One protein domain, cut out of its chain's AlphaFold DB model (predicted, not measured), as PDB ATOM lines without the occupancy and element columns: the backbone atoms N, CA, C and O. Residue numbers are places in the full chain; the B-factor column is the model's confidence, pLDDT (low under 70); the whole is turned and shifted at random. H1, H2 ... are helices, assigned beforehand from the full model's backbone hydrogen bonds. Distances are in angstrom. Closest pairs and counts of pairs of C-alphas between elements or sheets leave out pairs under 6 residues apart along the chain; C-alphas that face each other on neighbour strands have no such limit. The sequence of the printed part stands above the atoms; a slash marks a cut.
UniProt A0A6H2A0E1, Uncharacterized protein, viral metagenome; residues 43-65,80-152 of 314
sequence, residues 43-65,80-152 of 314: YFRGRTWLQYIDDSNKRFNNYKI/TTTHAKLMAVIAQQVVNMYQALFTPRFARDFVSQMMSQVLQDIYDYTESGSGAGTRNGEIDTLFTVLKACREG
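What this domain is: This is residues 43 to 65 and 80 to 152 of the 314 residues of an uncharacterized protein of viral metagenome (UniProt A0A6H2A0E1). The longest helix, H3, makes an arm at one end of an elongated model, with the long link of residues 96 to 109 running beside it; toward the other end H2 and H4 pair in opposite ways, and H1 crosses the end of H4. The 96 printed residues include four named helices, H1 to H4 in order, and no named strand: all helix, extended, radius of gyration of the C-alphas 19.8 A, spans 63 by 33 by 25 A.

How they stand to each other: H3, residues 110 to 128, is close but not clearly touching to H4, residues 137 to 151; closest C-alphas, Glu 127 and Gly 137, 7.3 A. H4 touches H2, residues 81 to 95, at a steep tilt of 40 degrees, opposite ways; closest C-alphas, Val 94 and Leu 142, 6.0 A. With residues 149 to 151 alone H4 touches H1, residues 49 to 60, only just about perpendicular at 72 degrees; closest C-alphas, Ile 53 and Glu 151, 5.2 A. H3 is apart from H1 and H2. In these four helices every O i to N i+4 pair is within hydrogen-bond range.

Where its parts are: H3 spans 26.2 A from C-alpha 110 at (135.546, 151.984, 150.484), H2 21.0 A, H4 20.5 A to C-alpha 151 at (155.059, 172.418, 114.833), and H1 16.5 A.

The domain as a whole: The farthest C-alphas, Ile 65 and Phe 110, are 63.3 A apart. Residues 66 to 79 are not printed, a 16.1 A gap between C-alphas 65 and 80. Residues 127 to 137 have pLDDT under 70.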
ATOM      1  N   TYR A  43     151.093 162.510 103.646       85.62
ATOM      2  CA  TYR A  43     150.448 163.243 104.741       85.62
ATOM      3  C   TYR A  43     151.161 164.568 105.067       85.62
ATOM      4  O   TYR A  43     150.539 165.493 105.575       85.62
ATOM      5  N   PHE A  44     152.421 164.732 104.657       86.81
ATOM      6  CA  PHE A  44     153.123 166.021 104.653       86.81
ATOM      7  C   PHE A  44     153.022 166.756 103.307       86.81
ATOM      8  O   PHE A  44     153.758 167.713 103.054       86.81
ATOM      9  N   ARG A  45     152.101 166.335 102.430       89.00
ATOM     10  CA  ARG A  45     151.890 166.877 101.077       89.00
ATOM     11  C   ARG A  45     153.154 166.792 100.217       89.00
ATOM     12  O   ARG A  45     153.516 167.765  99.555       89.00
ATOM     13  N   GLY A  46     153.834 165.645 100.268       91.62
ATOM     14  CA  GLY A  46     155.050 165.372  99.498       91.62
ATOM     15  C   GLY A  46     156.301 166.078 100.031       91.62
ATOM     16  O   GLY A  46     157.259 166.262  99.285       91.62
ATOM     17  N   ARG A  47     156.297 166.504 101.298       91.88
ATOM     18  CA  ARG A  47     157.442 167.146 101.964       91.88
ATOM     19  C   ARG A  47     158.085 166.201 102.964       91.88
ATOM     20  O   ARG A  47     157.454 165.246 103.418       91.88
ATOM     21  N   THR A  48     159.325 166.500 103.335       93.12
ATOM     22  CA  THR A  48     159.980 165.825 104.463       93.12
ATOM     23  C   THR A  48     159.419 166.328 105.793       93.12
ATOM     24  O   THR A  48     158.853 167.424 105.852       93.12
ATOM     25  N   TRP A  49     159.614 165.567 106.877       90.12
ATOM     26  CA  TRP A  49     159.216 166.007 108.223       90.12
ATOM     27  C   TRP A  49     159.784 167.399 108.536       90.12
ATOM     28  O   TRP A  49     159.049 168.313 108.909       90.12
ATOM     29  N   LEU A  50     161.092 167.592 108.348       91.44
ATOM     30  CA  LEU A  50     161.768 168.848 108.693       91.44
ATOM     31  C   LEU A  50     161.238 170.034 107.871       91.44
ATOM     32  O   LEU A  50     161.042 171.122 108.405       91.44
ATOM     33  N   GLN A  51     160.944 169.819 106.586       92.44
ATOM     34  CA  GLN A  51     160.322 170.840 105.738       92.44
ATOM     35  C   GLN A  51     158.898 171.178 106.187       92.44
ATOM     36  O   GLN A  51     158.473 172.327 106.064       92.44
ATOM     37  N   TYR A  52     158.149 170.193 106.686       91.31
ATOM     38  CA  TYR A  52     156.827 170.420 107.256       91.31
ATOM     39  C   TYR A  52     156.904 171.282 108.524       91.31
ATOM     40  O   TYR A  52     156.202 172.293 108.594       91.31
ATOM     41  N   ILE A  53     157.799 170.952 109.467       90.56
ATOM     42  CA  ILE A  53     158.038 171.771 110.670       90.56
ATOM     43  C   ILE A  53     158.426 173.197 110.276       90.56
ATOM     44  O   ILE A  53     157.859 174.157 110.790       90.56
ATOM     45  N   ASP A  54     159.384 173.354 109.362       91.38
ATOM     46  CA  ASP A  54     159.860 174.668 108.929       91.38
ATOM     47  C   ASP A  54     158.752 175.500 108.259       91.38
ATOM     48  O   ASP A  54     158.579 176.676 108.585       91.38
ATOM     49  N   ASP A  55     157.934 174.904 107.383       89.25
ATOM     50  CA  ASP A  55     156.775 175.594 106.799       89.25
ATOM     51  C   ASP A  55     155.743 175.972 107.869       89.25
ATOM     52  O   ASP A  55     155.198 177.076 107.840       89.25
ATOM     53  N   SER A  56     155.498 175.096 108.844       88.75
ATOM     54  CA  SER A  56     154.583 175.372 109.954       88.75
ATOM     55  C   SER A  56     155.091 176.527 110.828       88.75
ATOM     56  O   SER A  56     154.359 177.484 111.090       88.75
ATOM     57  N   ASN A  57     156.388 176.535 111.149       88.62
ATOM     58  CA  ASN A  57     157.070 177.622 111.854       88.62
ATOM     59  C   ASN A  57     156.968 178.951 111.095       88.62
ATOM     60  O   ASN A  57     156.681 179.997 111.682       88.62
ATOM     61  N   LYS A  58     157.191 178.920 109.777       87.75
ATOM     62  CA  LYS A  58     157.063 180.091 108.904       87.75
ATOM     63  C   LYS A  58     155.634 180.621 108.909       87.75
ATOM     64  O   LYS A  58     155.441 181.819 109.101       87.75
ATOM     65  N   ARG A  59     154.630 179.753 108.770       83.81
ATOM     66  CA  ARG A  59     153.209 180.143 108.819       83.81
ATOM     67  C   ARG A  59     152.820 180.739 110.161       83.81
ATOM     68  O   ARG A  59     152.156 181.771 110.175       83.81
ATOM     69  N   PHE A  60     153.258 180.131 111.261       85.00
ATOM     70  CA  PHE A  60     152.998 180.622 112.611       85.00
ATOM     71  C   PHE A  60     153.537 182.048 112.806       85.00
ATOM     72  O   PHE A  60     152.823 182.934 113.272       85.00
ATOM     73  N   ASN A  61     154.762 182.307 112.341       85.06
ATOM     74  CA  ASN A  61     155.387 183.634 112.375       85.06
ATOM     75  C   ASN A  61     154.866 184.585 111.283       85.06
ATOM     76  O   ASN A  61     155.425 185.662 111.077       85.06
ATOM     77  N   ASN A  62     153.823 184.181 110.553       83.56
ATOM     78  CA  ASN A  62     153.287 184.862 109.383       83.56
ATOM     79  C   ASN A  62     154.345 185.221 108.319       83.56
ATOM     80  O   ASN A  62     154.170 186.160 107.535       83.56
ATOM     81  N   TYR A  63     155.435 184.455 108.248       83.75
ATOM     82  CA  TYR A  63     156.450 184.605 107.221       83.75
ATOM     83  C   TYR A  63     155.826 184.327 105.854       83.75
ATOM     84  O   TYR A  63     155.396 183.215 105.543       83.75
ATOM     85  N   LYS A  64     155.785 185.359 105.012       81.69
ATOM     86  CA  LYS A  64     155.326 185.252 103.630       81.69
ATOM     87  C   LYS A  64     156.517 185.397 102.703       81.69
ATOM     88  O   LYS A  64     157.137 186.461 102.642       81.69
ATOM     89  N   ILE A  65     156.779 184.355 101.917       83.69
ATOM     90  CA  ILE A  65     157.730 184.436 100.808       83.69
ATOM     91  C   ILE A  65     157.281 185.577  99.893       83.69
ATOM     92  O   ILE A  65     156.104 185.688  99.532       83.69
ATOM     93  N   THR A  80     149.656 191.069 112.389       85.69
ATOM     94  CA  THR A  80     149.945 190.371 113.651       85.69
ATOM     95  C   THR A  80     148.677 189.904 114.365       85.69
ATOM     96  O   THR A  80     148.758 189.100 115.296       85.69
ATOM     97  N   THR A  81     147.499 190.340 113.908       87.38
ATOM     98  CA  THR A  81     146.194 190.011 114.494       87.38
ATOM     99  C   THR A  81     145.972 188.505 114.647       87.38
ATOM    100  O   THR A  81     145.468 188.064 115.678       87.38
ATOM    101  N   THR A  82     146.364 187.689 113.664       82.25
ATOM    102  CA  THR A  82     146.192 186.225 113.735       82.25
ATOM    103  C   THR A  82     147.024 185.614 114.860       82.25
ATOM    104  O   THR A  82     146.519 184.789 115.615       82.25
ATOM    105  N   HIS A  83     148.276 186.056 115.005       84.12
ATOM    106  CA  HIS A  83     149.161 185.596 116.074       84.12
ATOM    107  C   HIS A  83     148.623 186.020 117.444       84.12
ATOM    108  O   HIS A  83     148.526 185.196 118.347       84.12
ATOM    109  N   ALA A  84     148.193 187.279 117.592       88.62
ATOM    110  CA  ALA A  84     147.607 187.773 118.838       88.62
ATOM    111  C   ALA A  84     146.338 186.995 119.238       88.62
ATOM    112  O   ALA A  84     146.196 186.602 120.394       88.62
ATOM    113  N   LYS A  85     145.445 186.713 118.278       89.44
ATOM    114  CA  LYS A  85     144.242 185.900 118.513       89.44
ATOM    115  C   LYS A  85     144.583 184.466 118.907       89.44
ATOM    116  O   LYS A  85     143.978 183.943 119.835       89.44
ATOM    117  N   LEU A  86     145.549 183.841 118.233       85.88
ATOM    118  CA  LEU A  86     145.993 182.489 118.569       85.88
ATOM    119  C   LEU A  86     146.584 182.436 119.982       85.88
ATOM    120  O   LEU A  86     146.191 181.580 120.766       85.88
ATOM    121  N   MET A  87     147.449 183.388 120.340       89.00
ATOM    122  CA  MET A  87     148.002 183.484 121.695       89.00
ATOM    123  C   MET A  87     146.913 183.698 122.748       89.00
ATOM    124  O   MET A  87     146.993 183.099 123.813       89.00
ATOM    125  N   ALA A  88     145.875 184.486 122.454       90.25
ATOM    126  CA  ALA A  88     144.741 184.660 123.360       90.25
ATOM    127  C   ALA A  88     143.952 183.353 123.568       90.25
ATOM    128  O   ALA A  88     143.600 183.029 124.700       90.25
ATOM    129  N   VAL A  89     143.715 182.576 122.503       88.94
ATOM    130  CA  VAL A  89     143.060 181.258 122.598       88.94
ATOM    131  C   VAL A  89     143.910 180.285 123.413       88.94
ATOM    132  O   VAL A  89     143.385 179.626 124.308       88.94
ATOM    133  N   ILE A  90     145.217 180.226 123.145       88.56
ATOM    134  CA  ILE A  90     146.141 179.359 123.884       88.56
ATOM    135  C   ILE A  90     146.180 179.766 125.361       88.56
ATOM    136  O   ILE A  90     146.035 178.910 126.225       88.56
ATOM    137  N   ALA A  91     146.320 181.059 125.663       87.50
ATOM    138  CA  ALA A  91     146.331 181.556 127.037       87.50
ATOM    139  C   ALA A  91     145.038 181.187 127.779       87.50
ATOM    140  O   ALA A  91     145.094 180.696 128.902       87.50
ATOM    141  N   GLN A  92     143.878 181.338 127.132       88.50
ATOM    142  CA  GLN A  92     142.598 180.938 127.714       88.50
ATOM    143  C   GLN A  92     142.512 179.424 127.960       88.50
ATOM    144  O   GLN A  92     141.929 179.002 128.958       88.50
ATOM    145  N   GLN A  93     143.074 178.606 127.067       85.56
ATOM    146  CA  GLN A  93     143.110 177.153 127.228       85.56
ATOM    147  C   GLN A  93     144.040 176.723 128.368       85.56
ATOM    148  O   GLN A  93     143.696 175.803 129.099       85.56
ATOM    149  N   VAL A  94     145.181 177.394 128.538       83.12
ATOM    150  CA  VAL A  94     146.124 177.133 129.637       83.12
ATOM    151  C   VAL A  94     145.507 177.502 130.986       83.12
ATOM    152  O   VAL A  94     145.597 176.718 131.921       83.12
ATOM    153  N   VAL A  95     144.811 178.641 131.077       82.25
ATOM    154  CA  VAL A  95     144.067 179.023 132.295       82.25
ATOM    155  C   VAL A  95     142.976 177.999 132.631       82.25
ATOM    156  O   VAL A  95     142.695 177.751 133.797       82.25
ATOM    157  N   ASN A  96     142.381 177.375 131.612       83.25
ATOM    158  CA  ASN A  96     141.359 176.338 131.752       83.25
ATOM    159  C   ASN A  96     141.933 174.921 131.567       83.25
ATOM    160  O   ASN A  96     141.267 174.064 130.978       83.25
ATOM    161  N   MET A  97     143.176 174.680 131.998       75.94
ATOM    162  CA  MET A  97     143.826 173.384 131.813       75.94
ATOM    163  C   MET A  97     142.989 172.260 132.434       75.94
ATOM    164  O   MET A  97     142.516 172.353 133.566       75.94
ATOM    165  N   TYR A  98     142.805 171.182 131.673       75.25
ATOM    166  CA  TYR A  98     142.117 169.996 132.163       75.25
ATOM    167  C   TYR A  98     142.986 169.300 133.208       75.25
ATOM    168  O   TYR A  98     144.116 168.922 132.914       75.25
ATOM    169  N   GLN A  99     142.443 169.103 134.405       77.75
ATOM    170  CA  GLN A  99     143.074 168.303 135.449       77.75
ATOM    171  C   GLN A  99     142.624 166.847 135.334       77.75
ATOM    172  O   GLN A  99     141.466 166.564 135.002       77.75
ATOM    173  N   ALA A 100     143.539 165.916 135.605       81.06
ATOM    174  CA  ALA A 100     143.185 164.510 135.701       81.06
ATOM    175  C   ALA A 100     142.227 164.298 136.884       81.06
ATOM    176  O   ALA A 100     142.489 164.755 137.995       81.06
ATOM    177  N   LEU A 101     141.117 163.594 136.634       88.19
ATOM    178  CA  LEU A 101     140.159 163.206 137.665       88.19
ATOM    179  C   LEU A 101     140.235 161.697 137.896       88.19
ATOM    180  O   LEU A 101     139.840 160.904 137.033       88.19
ATOM    181  N   PHE A 102     140.690 161.293 139.081       90.56
ATOM    182  CA  PHE A 102     140.752 159.883 139.459       90.56
ATOM    183  C   PHE A 102     139.411 159.427 140.026       90.56
ATOM    184  O   PHE A 102     139.056 159.719 141.167       90.56
ATOM    185  N   THR A 103     138.654 158.676 139.225       92.88
ATOM    186  CA  THR A 103     137.355 158.133 139.640       92.88
ATOM    187  C   THR A 103     137.493 156.719 140.218       92.88
ATOM    188  O   THR A 103     138.281 155.913 139.711       92.88
ATOM    189  N   PRO A 104     136.746 156.375 141.285       93.94
ATOM    190  CA  PRO A 104     136.796 155.039 141.860       93.94
ATOM    191  C   PRO A 104     136.191 154.018 140.893       93.94
ATOM    192  O   PRO A 104     135.111 154.228 140.342       93.94
ATOM    193  N   ARG A 105     136.846 152.860 140.745       91.62
ATOM    194  CA  ARG A 105     136.350 151.768 139.890       91.62
ATOM    195  C   ARG A 105     134.978 151.252 140.336       91.62
ATOM    196  O   ARG A 105     134.144 150.912 139.500       91.62
ATOM    197  N   PHE A 106     134.751 151.194 141.648       94.19
ATOM    198  CA  PHE A 106     133.483 150.792 142.247       94.19
ATOM    199  C   PHE A 106     133.017 151.858 143.237       94.19
ATOM    200  O   PHE A 106     133.620 152.051 144.288       94.19
ATOM    201  N   ALA A 107     131.906 152.526 142.927       91.25
ATOM    202  CA  ALA A 107     131.428 153.674 143.700       91.25
ATOM    203  C   ALA A 107     131.023 153.354 145.150       91.25
ATOM    204  O   ALA A 107     130.931 154.269 145.956       91.25
ATOM    205  N   ARG A 108     130.747 152.087 145.490       92.56
ATOM    206  CA  ARG A 108     130.337 151.659 146.845       92.56
ATOM    207  C   ARG A 108     131.460 151.017 147.659       92.56
ATOM    208  O   ARG A 108     131.258 150.727 148.831       92.56
ATOM    209  N   ASP A 109     132.598 150.746 147.032       95.38
ATOM    210  CA  ASP A 109     133.722 150.100 147.695       95.38
ATOM    211  C   ASP A 109     134.606 151.156 148.363       95.38
ATOM    212  O   ASP A 109     135.155 152.032 147.695       95.38
ATOM    213  N   PHE A 110     134.746 151.056 149.685       95.19
ATOM    214  CA  PHE A 110     135.546 151.984 150.484       95.19
ATOM    215  C   PHE A 110     137.009 152.008 150.030       95.19
ATOM    216  O   PHE A 110     137.610 153.077 149.937       95.19
ATOM    217  N   VAL A 111     137.574 150.846 149.680       94.62
ATOM    218  CA  VAL A 111     138.970 150.760 149.228       94.62
ATOM    219  C   VAL A 111     139.143 151.486 147.895       94.62
ATOM    220  O   VAL A 111     140.067 152.283 147.748       94.62
ATOM    221  N   SER A 112     138.235 151.274 146.940       92.31
ATOM    222  CA  SER A 112     138.249 151.977 145.650       92.31
ATOM    223  C   SER A 112     138.121 153.497 145.794       92.31
ATOM    224  O   SER A 112     138.806 154.227 145.080       92.31
ATOM    225  N   GLN A 113     137.266 153.977 146.704       94.56
ATOM    226  CA  GLN A 113     137.126 155.409 147.001       94.56
ATOM    227  C   GLN A 113     138.411 155.990 147.599       94.56
ATOM    228  O   GLN A 113     138.923 156.985 147.095       94.56
ATOM    229  N   MET A 114     138.965 155.331 148.619       93.31
ATOM    230  CA  MET A 114     140.203 155.763 149.266       93.31
ATOM    231  C   MET A 114     141.373 155.792 148.275       93.31
ATOM    232  O   MET A 114     142.145 156.741 148.266       93.31
ATOM    233  N   MET A 115     141.487 154.792 147.396       92.12
ATOM    234  CA  MET A 115     142.527 154.760 146.361       92.12
ATOM    235  C   MET A 115     142.380 155.897 145.346       92.12
ATOM    236  O   MET A 115     143.381 156.495 144.969       92.12
ATOM    237  N   SER A 116     141.155 156.207 144.908       93.94
ATOM    238  CA  SER A 116     140.885 157.354 144.029       93.94
ATOM    239  C   SER A 116     141.324 158.665 144.683       93.94
ATOM    240  O   SER A 116     142.010 159.454 144.039       93.94
ATOM    241  N   GLN A 117     141.013 158.848 145.969       94.12
ATOM    242  CA  GLN A 117     141.413 160.031 146.725       94.12
ATOM    243  C   GLN A 117     142.934 160.124 146.886       94.12
ATOM    244  O   GLN A 117     143.506 161.160 146.585       94.12
ATOM    245  N   VAL A 118     143.606 159.034 147.266       91.44
ATOM    246  CA  VAL A 118     145.074 159.008 147.398       91.44
ATOM    247  C   VAL A 118     145.760 159.308 146.064       91.44
ATOM    248  O   VAL A 118     146.753 160.027 146.039       91.44
ATOM    249  N   LEU A 119     145.253 158.776 144.947       88.50
ATOM    250  CA  LEU A 119     145.804 159.071 143.622       88.50
ATOM    251  C   LEU A 119     145.596 160.535 143.226       88.50
ATOM    252  O   LEU A 119     146.516 161.130 142.672       88.50
ATOM    253  N   GLN A 120     144.430 161.107 143.535       89.81
ATOM    254  CA  GLN A 120     144.173 162.529 143.323       89.81
ATOM    255  C   GLN A 120     145.112 163.386 144.176       89.81
ATOM    256  O   GLN A 120     145.758 164.269 143.632       89.81
ATOM    257  N   ASP A 121     145.272 163.074 145.463       87.19
ATOM    258  CA  ASP A 121     146.168 163.806 146.363       87.19
ATOM    259  C   ASP A 121     147.632 163.712 145.909       87.19
ATOM    260  O   ASP A 121     148.369 164.692 145.988       87.19
ATOM    261  N   ILE A 122     148.071 162.549 145.408       81.75
ATOM    262  CA  ILE A 122     149.412 162.385 144.826       81.75
ATOM    263  C   ILE A 122     149.553 163.238 143.565       81.75
ATOM    264  O   ILE A 122     150.562 163.922 143.430       81.75
ATOM    265  N   TYR A 123     148.573 163.204 142.658       81.12
ATOM    266  CA  TYR A 123     148.590 163.998 141.429       81.12
ATOM    267  C   TYR A 123     148.622 165.497 141.735       81.12
ATOM    268  O   TYR A 123     149.525 166.203 141.284       81.12
ATOM    269  N   ASP A 124     147.708 165.954 142.586       80.31
ATOM    270  CA  ASP A 124     147.623 167.336 143.033       80.31
ATOM    271  C   ASP A 124     148.910 167.739 143.752       80.31
ATOM    272  O   ASP A 124     149.407 168.832 143.517       80.31
ATOM    273  N   TYR A 125     149.512 166.870 144.575       76.81
ATOM    274  CA  TYR A 125     150.818 167.127 145.184       76.81
ATOM    275  C   TYR A 125     151.910 167.276 144.124       76.81
ATOM    276  O   TYR A 125     152.629 168.265 144.160       76.81
ATOM    277  N   THR A 126     152.009 166.357 143.156       71.31
ATOM    278  CA  THR A 126     153.020 166.430 142.086       71.31
ATOM    279  C   THR A 126     152.869 167.661 141.193       71.31
ATOM    280  O   THR A 126     153.874 168.187 140.723       71.31
ATOM    281  N   GLU A 127     151.642 168.146 141.002       68.38
ATOM    282  CA  GLU A 127     151.343 169.382 140.272       68.38
ATOM    283  C   GLU A 127     151.557 170.640 141.143       68.38
ATOM    284  O   GLU A 127     151.981 171.680 140.638       68.38
ATOM    285  N   SER A 128     151.296 170.569 142.457       63.16
ATOM    286  CA  SER A 128     151.276 171.730 143.371       63.16
ATOM    287  C   SER A 128     152.559 171.963 144.186       63.16
ATOM    288  O   SER A 128     152.770 173.077 144.676       63.16
ATOM    289  N   GLY A 129     153.453 170.979 144.330       53.22
ATOM    290  CA  GLY A 129     154.711 171.112 145.075       53.22
ATOM    291  C   GLY A 129     155.689 169.955 144.819       53.22
ATOM    292  O   GLY A 129     155.320 168.861 144.447       53.22
ATOM    293  N   SER A 130     156.993 170.039 145.045       43.47
ATOM    294  CA  SER A 130     157.841 171.058 145.643       43.47
ATOM    295  C   SER A 130     159.287 170.548 145.532       43.47
ATOM    296  O   SER A 130     159.557 169.372 145.764       43.47
ATOM    297  N   GLY A 131     160.231 171.421 145.177       38.22
ATOM    298  CA  GLY A 131     161.654 171.068 145.148       38.22
ATOM    299  C   GLY A 131     162.469 171.964 144.224       38.22
ATOM    300  O   GLY A 131     162.975 171.498 143.216       38.22
ATOM    301  N   ALA A 132     162.583 173.247 144.580       32.62
ATOM    302  CA  ALA A 132     163.315 174.300 143.859       32.62
ATOM    303  C   ALA A 132     162.655 174.841 142.565       32.62
ATOM    304  O   ALA A 132     163.146 174.646 141.462       32.62
ATOM    305  N   GLY A 133     161.605 175.662 142.709       38.75
ATOM    306  CA  GLY A 133     161.436 176.819 141.812       38.75
ATOM    307  C   GLY A 133     160.467 176.752 140.623       38.75
ATOM    308  O   GLY A 133     160.507 177.672 139.811       38.75
ATOM    309  N   THR A 134     159.562 175.785 140.492       44.34
ATOM    310  CA  THR A 134     158.607 175.759 139.364       44.34
ATOM    311  C   THR A 134     157.251 176.378 139.710       44.34
ATOM    312  O   THR A 134     156.255 175.705 139.924       44.34
ATOM    313  N   ARG A 135     157.194 177.713 139.628       46.41
ATOM    314  CA  ARG A 135     155.977 178.497 139.326       46.41
ATOM    315  C   ARG A 135     155.525 178.335 137.854       46.41
ATOM    316  O   ARG A 135     154.849 179.205 137.318       46.41
ATOM    317  N   ASN A 136     155.931 177.253 137.182       58.66
ATOM    318  CA  ASN A 136     155.960 177.182 135.722       58.66
ATOM    319  C   ASN A 136     155.097 176.073 135.110       58.66
ATOM    320  O   ASN A 136     155.111 175.991 133.896       58.66
ATOM    321  N   GLY A 137     154.316 175.268 135.843       67.56
ATOM    322  CA  GLY A 137     153.481 174.224 135.209       67.56
ATOM    323  C   GLY A 137     152.541 174.782 134.124       67.56
ATOM    324  O   GLY A 137     152.485 174.276 133.002       67.56
ATOM    325  N   GLU A 138     151.904 175.923 134.402       73.12
ATOM    326  CA  GLU A 138     151.113 176.673 133.415       73.12
ATOM    327  C   GLU A 138     151.974 177.214 132.263       73.12
ATOM    328  O   GLU A 138     151.555 177.199 131.110       73.12
ATOM    329  N   ILE A 139     153.192 177.678 132.555       78.44
ATOM    330  CA  ILE A 139     154.128 178.225 131.563       78.44
ATOM    331  C   ILE A 139     154.666 177.114 130.648       78.44
ATOM    332  O   ILE A 139     154.737 177.292 129.434       78.44
ATOM    333  N   ASP A 140     155.000 175.957 131.200       77.31
ATOM    334  CA  ASP A 140     155.469 174.781 130.478       77.31
ATOM    335  C   ASP A 140     154.333 174.208 129.632       77.31
ATOM    336  O   ASP A 140     154.535 173.895 128.458       77.31
ATOM    337  N   THR A 141     153.106 174.182 130.159       80.12
ATOM    338  CA  THR A 141     151.903 173.848 129.385       80.12
ATOM    339  C   THR A 141     151.671 174.858 128.266       80.12
ATOM    340  O   THR A 141     151.433 174.468 127.124       80.12
ATOM    341  N   LEU A 142     151.800 176.157 128.541       85.50
ATOM    342  CA  LEU A 142     151.710 177.212 127.533       85.50
ATOM    343  C   LEU A 142     152.728 176.986 126.418       85.50
ATOM    344  O   LEU A 142     152.355 177.009 125.246       85.50
ATOM    345  N   PHE A 143     153.989 176.717 126.755       85.00
ATOM    346  CA  PHE A 143     155.019 176.419 125.765       85.00
ATOM    347  C   PHE A 143     154.774 175.091 125.044       85.00
ATOM    348  O   PHE A 143     155.052 175.009 123.849       85.00
ATOM    349  N   THR A 144     154.188 174.094 125.708       83.81
ATOM    350  CA  THR A 144     153.762 172.827 125.093       83.81
ATOM    351  C   THR A 144     152.712 173.081 124.024       83.81
ATOM    352  O   THR A 144     152.893 172.710 122.867       83.81
ATOM    353  N   VAL A 145     151.614 173.746 124.389       86.62
ATOM    354  CA  VAL A 145     150.511 174.027 123.470       86.62
ATOM    355  C   VAL A 145     150.989 174.951 122.358       86.62
ATOM    356  O   VAL A 145     150.697 174.707 121.192       86.62
ATOM    357  N   LEU A 146     151.794 175.967 122.676       88.38
ATOM    358  CA  LEU A 146     152.387 176.863 121.686       88.38
ATOM    359  C   LEU A 146     153.269 176.111 120.687       88.38
ATOM    360  O   LEU A 146     153.150 176.321 119.479       88.38
ATOM    361  N   LYS A 147     154.134 175.215 121.170       87.94
ATOM    362  CA  LYS A 147     154.982 174.385 120.316       87.94
ATOM    363  C   LYS A 147     154.139 173.432 119.469       87.94
ATOM    364  O   LYS A 147     154.410 173.306 118.281       87.94
ATOM    365  N   ALA A 148     153.063 172.862 120.012       88.00
ATOM    366  CA  ALA A 148     152.142 172.012 119.257       88.00
ATOM    367  C   ALA A 148     151.401 172.805 118.174       88.00
ATOM    368  O   ALA A 148     151.306 172.345 117.043       88.00
ATOM    369  N   CYS A 149     150.955 174.028 118.469       86.56
ATOM    370  CA  CYS A 149     150.371 174.941 117.483       86.56
ATOM    371  C   CYS A 149     151.352 175.301 116.365       86.56
ATOM    372  O   CYS A 149     150.954 175.479 115.214       86.56
ATOM    373  N   ARG A 150     152.631 175.453 116.714       87.62
ATOM    374  CA  ARG A 150     153.681 175.897 115.802       87.62
ATOM    375  C   ARG A 150     154.219 174.759 114.933       87.62
ATOM    376  O   ARG A 150     154.426 174.971 113.745       87.62
ATOM    377  N   GLU A 151     154.425 173.572 115.495       87.75
ATOM    378  CA  GLU A 151     155.059 172.418 114.833       87.75
ATOM    379  C   GLU A 151     154.041 171.332 114.422       87.75
ATOM    380  O   GLU A 151     154.387 170.372 113.739       87.75
ATOM    381  N   GLY A 152     152.776 171.469 114.834       83.81
ATOM    382  CA  GLY A 152     151.686 170.502 114.650       83.81
ATOM    383  C   GLY A 152     151.688 169.361 115.675       83.81
ATOM    384  O   GLY A 152     150.671 168.704 115.902       83.81
TER     385      GLY A 152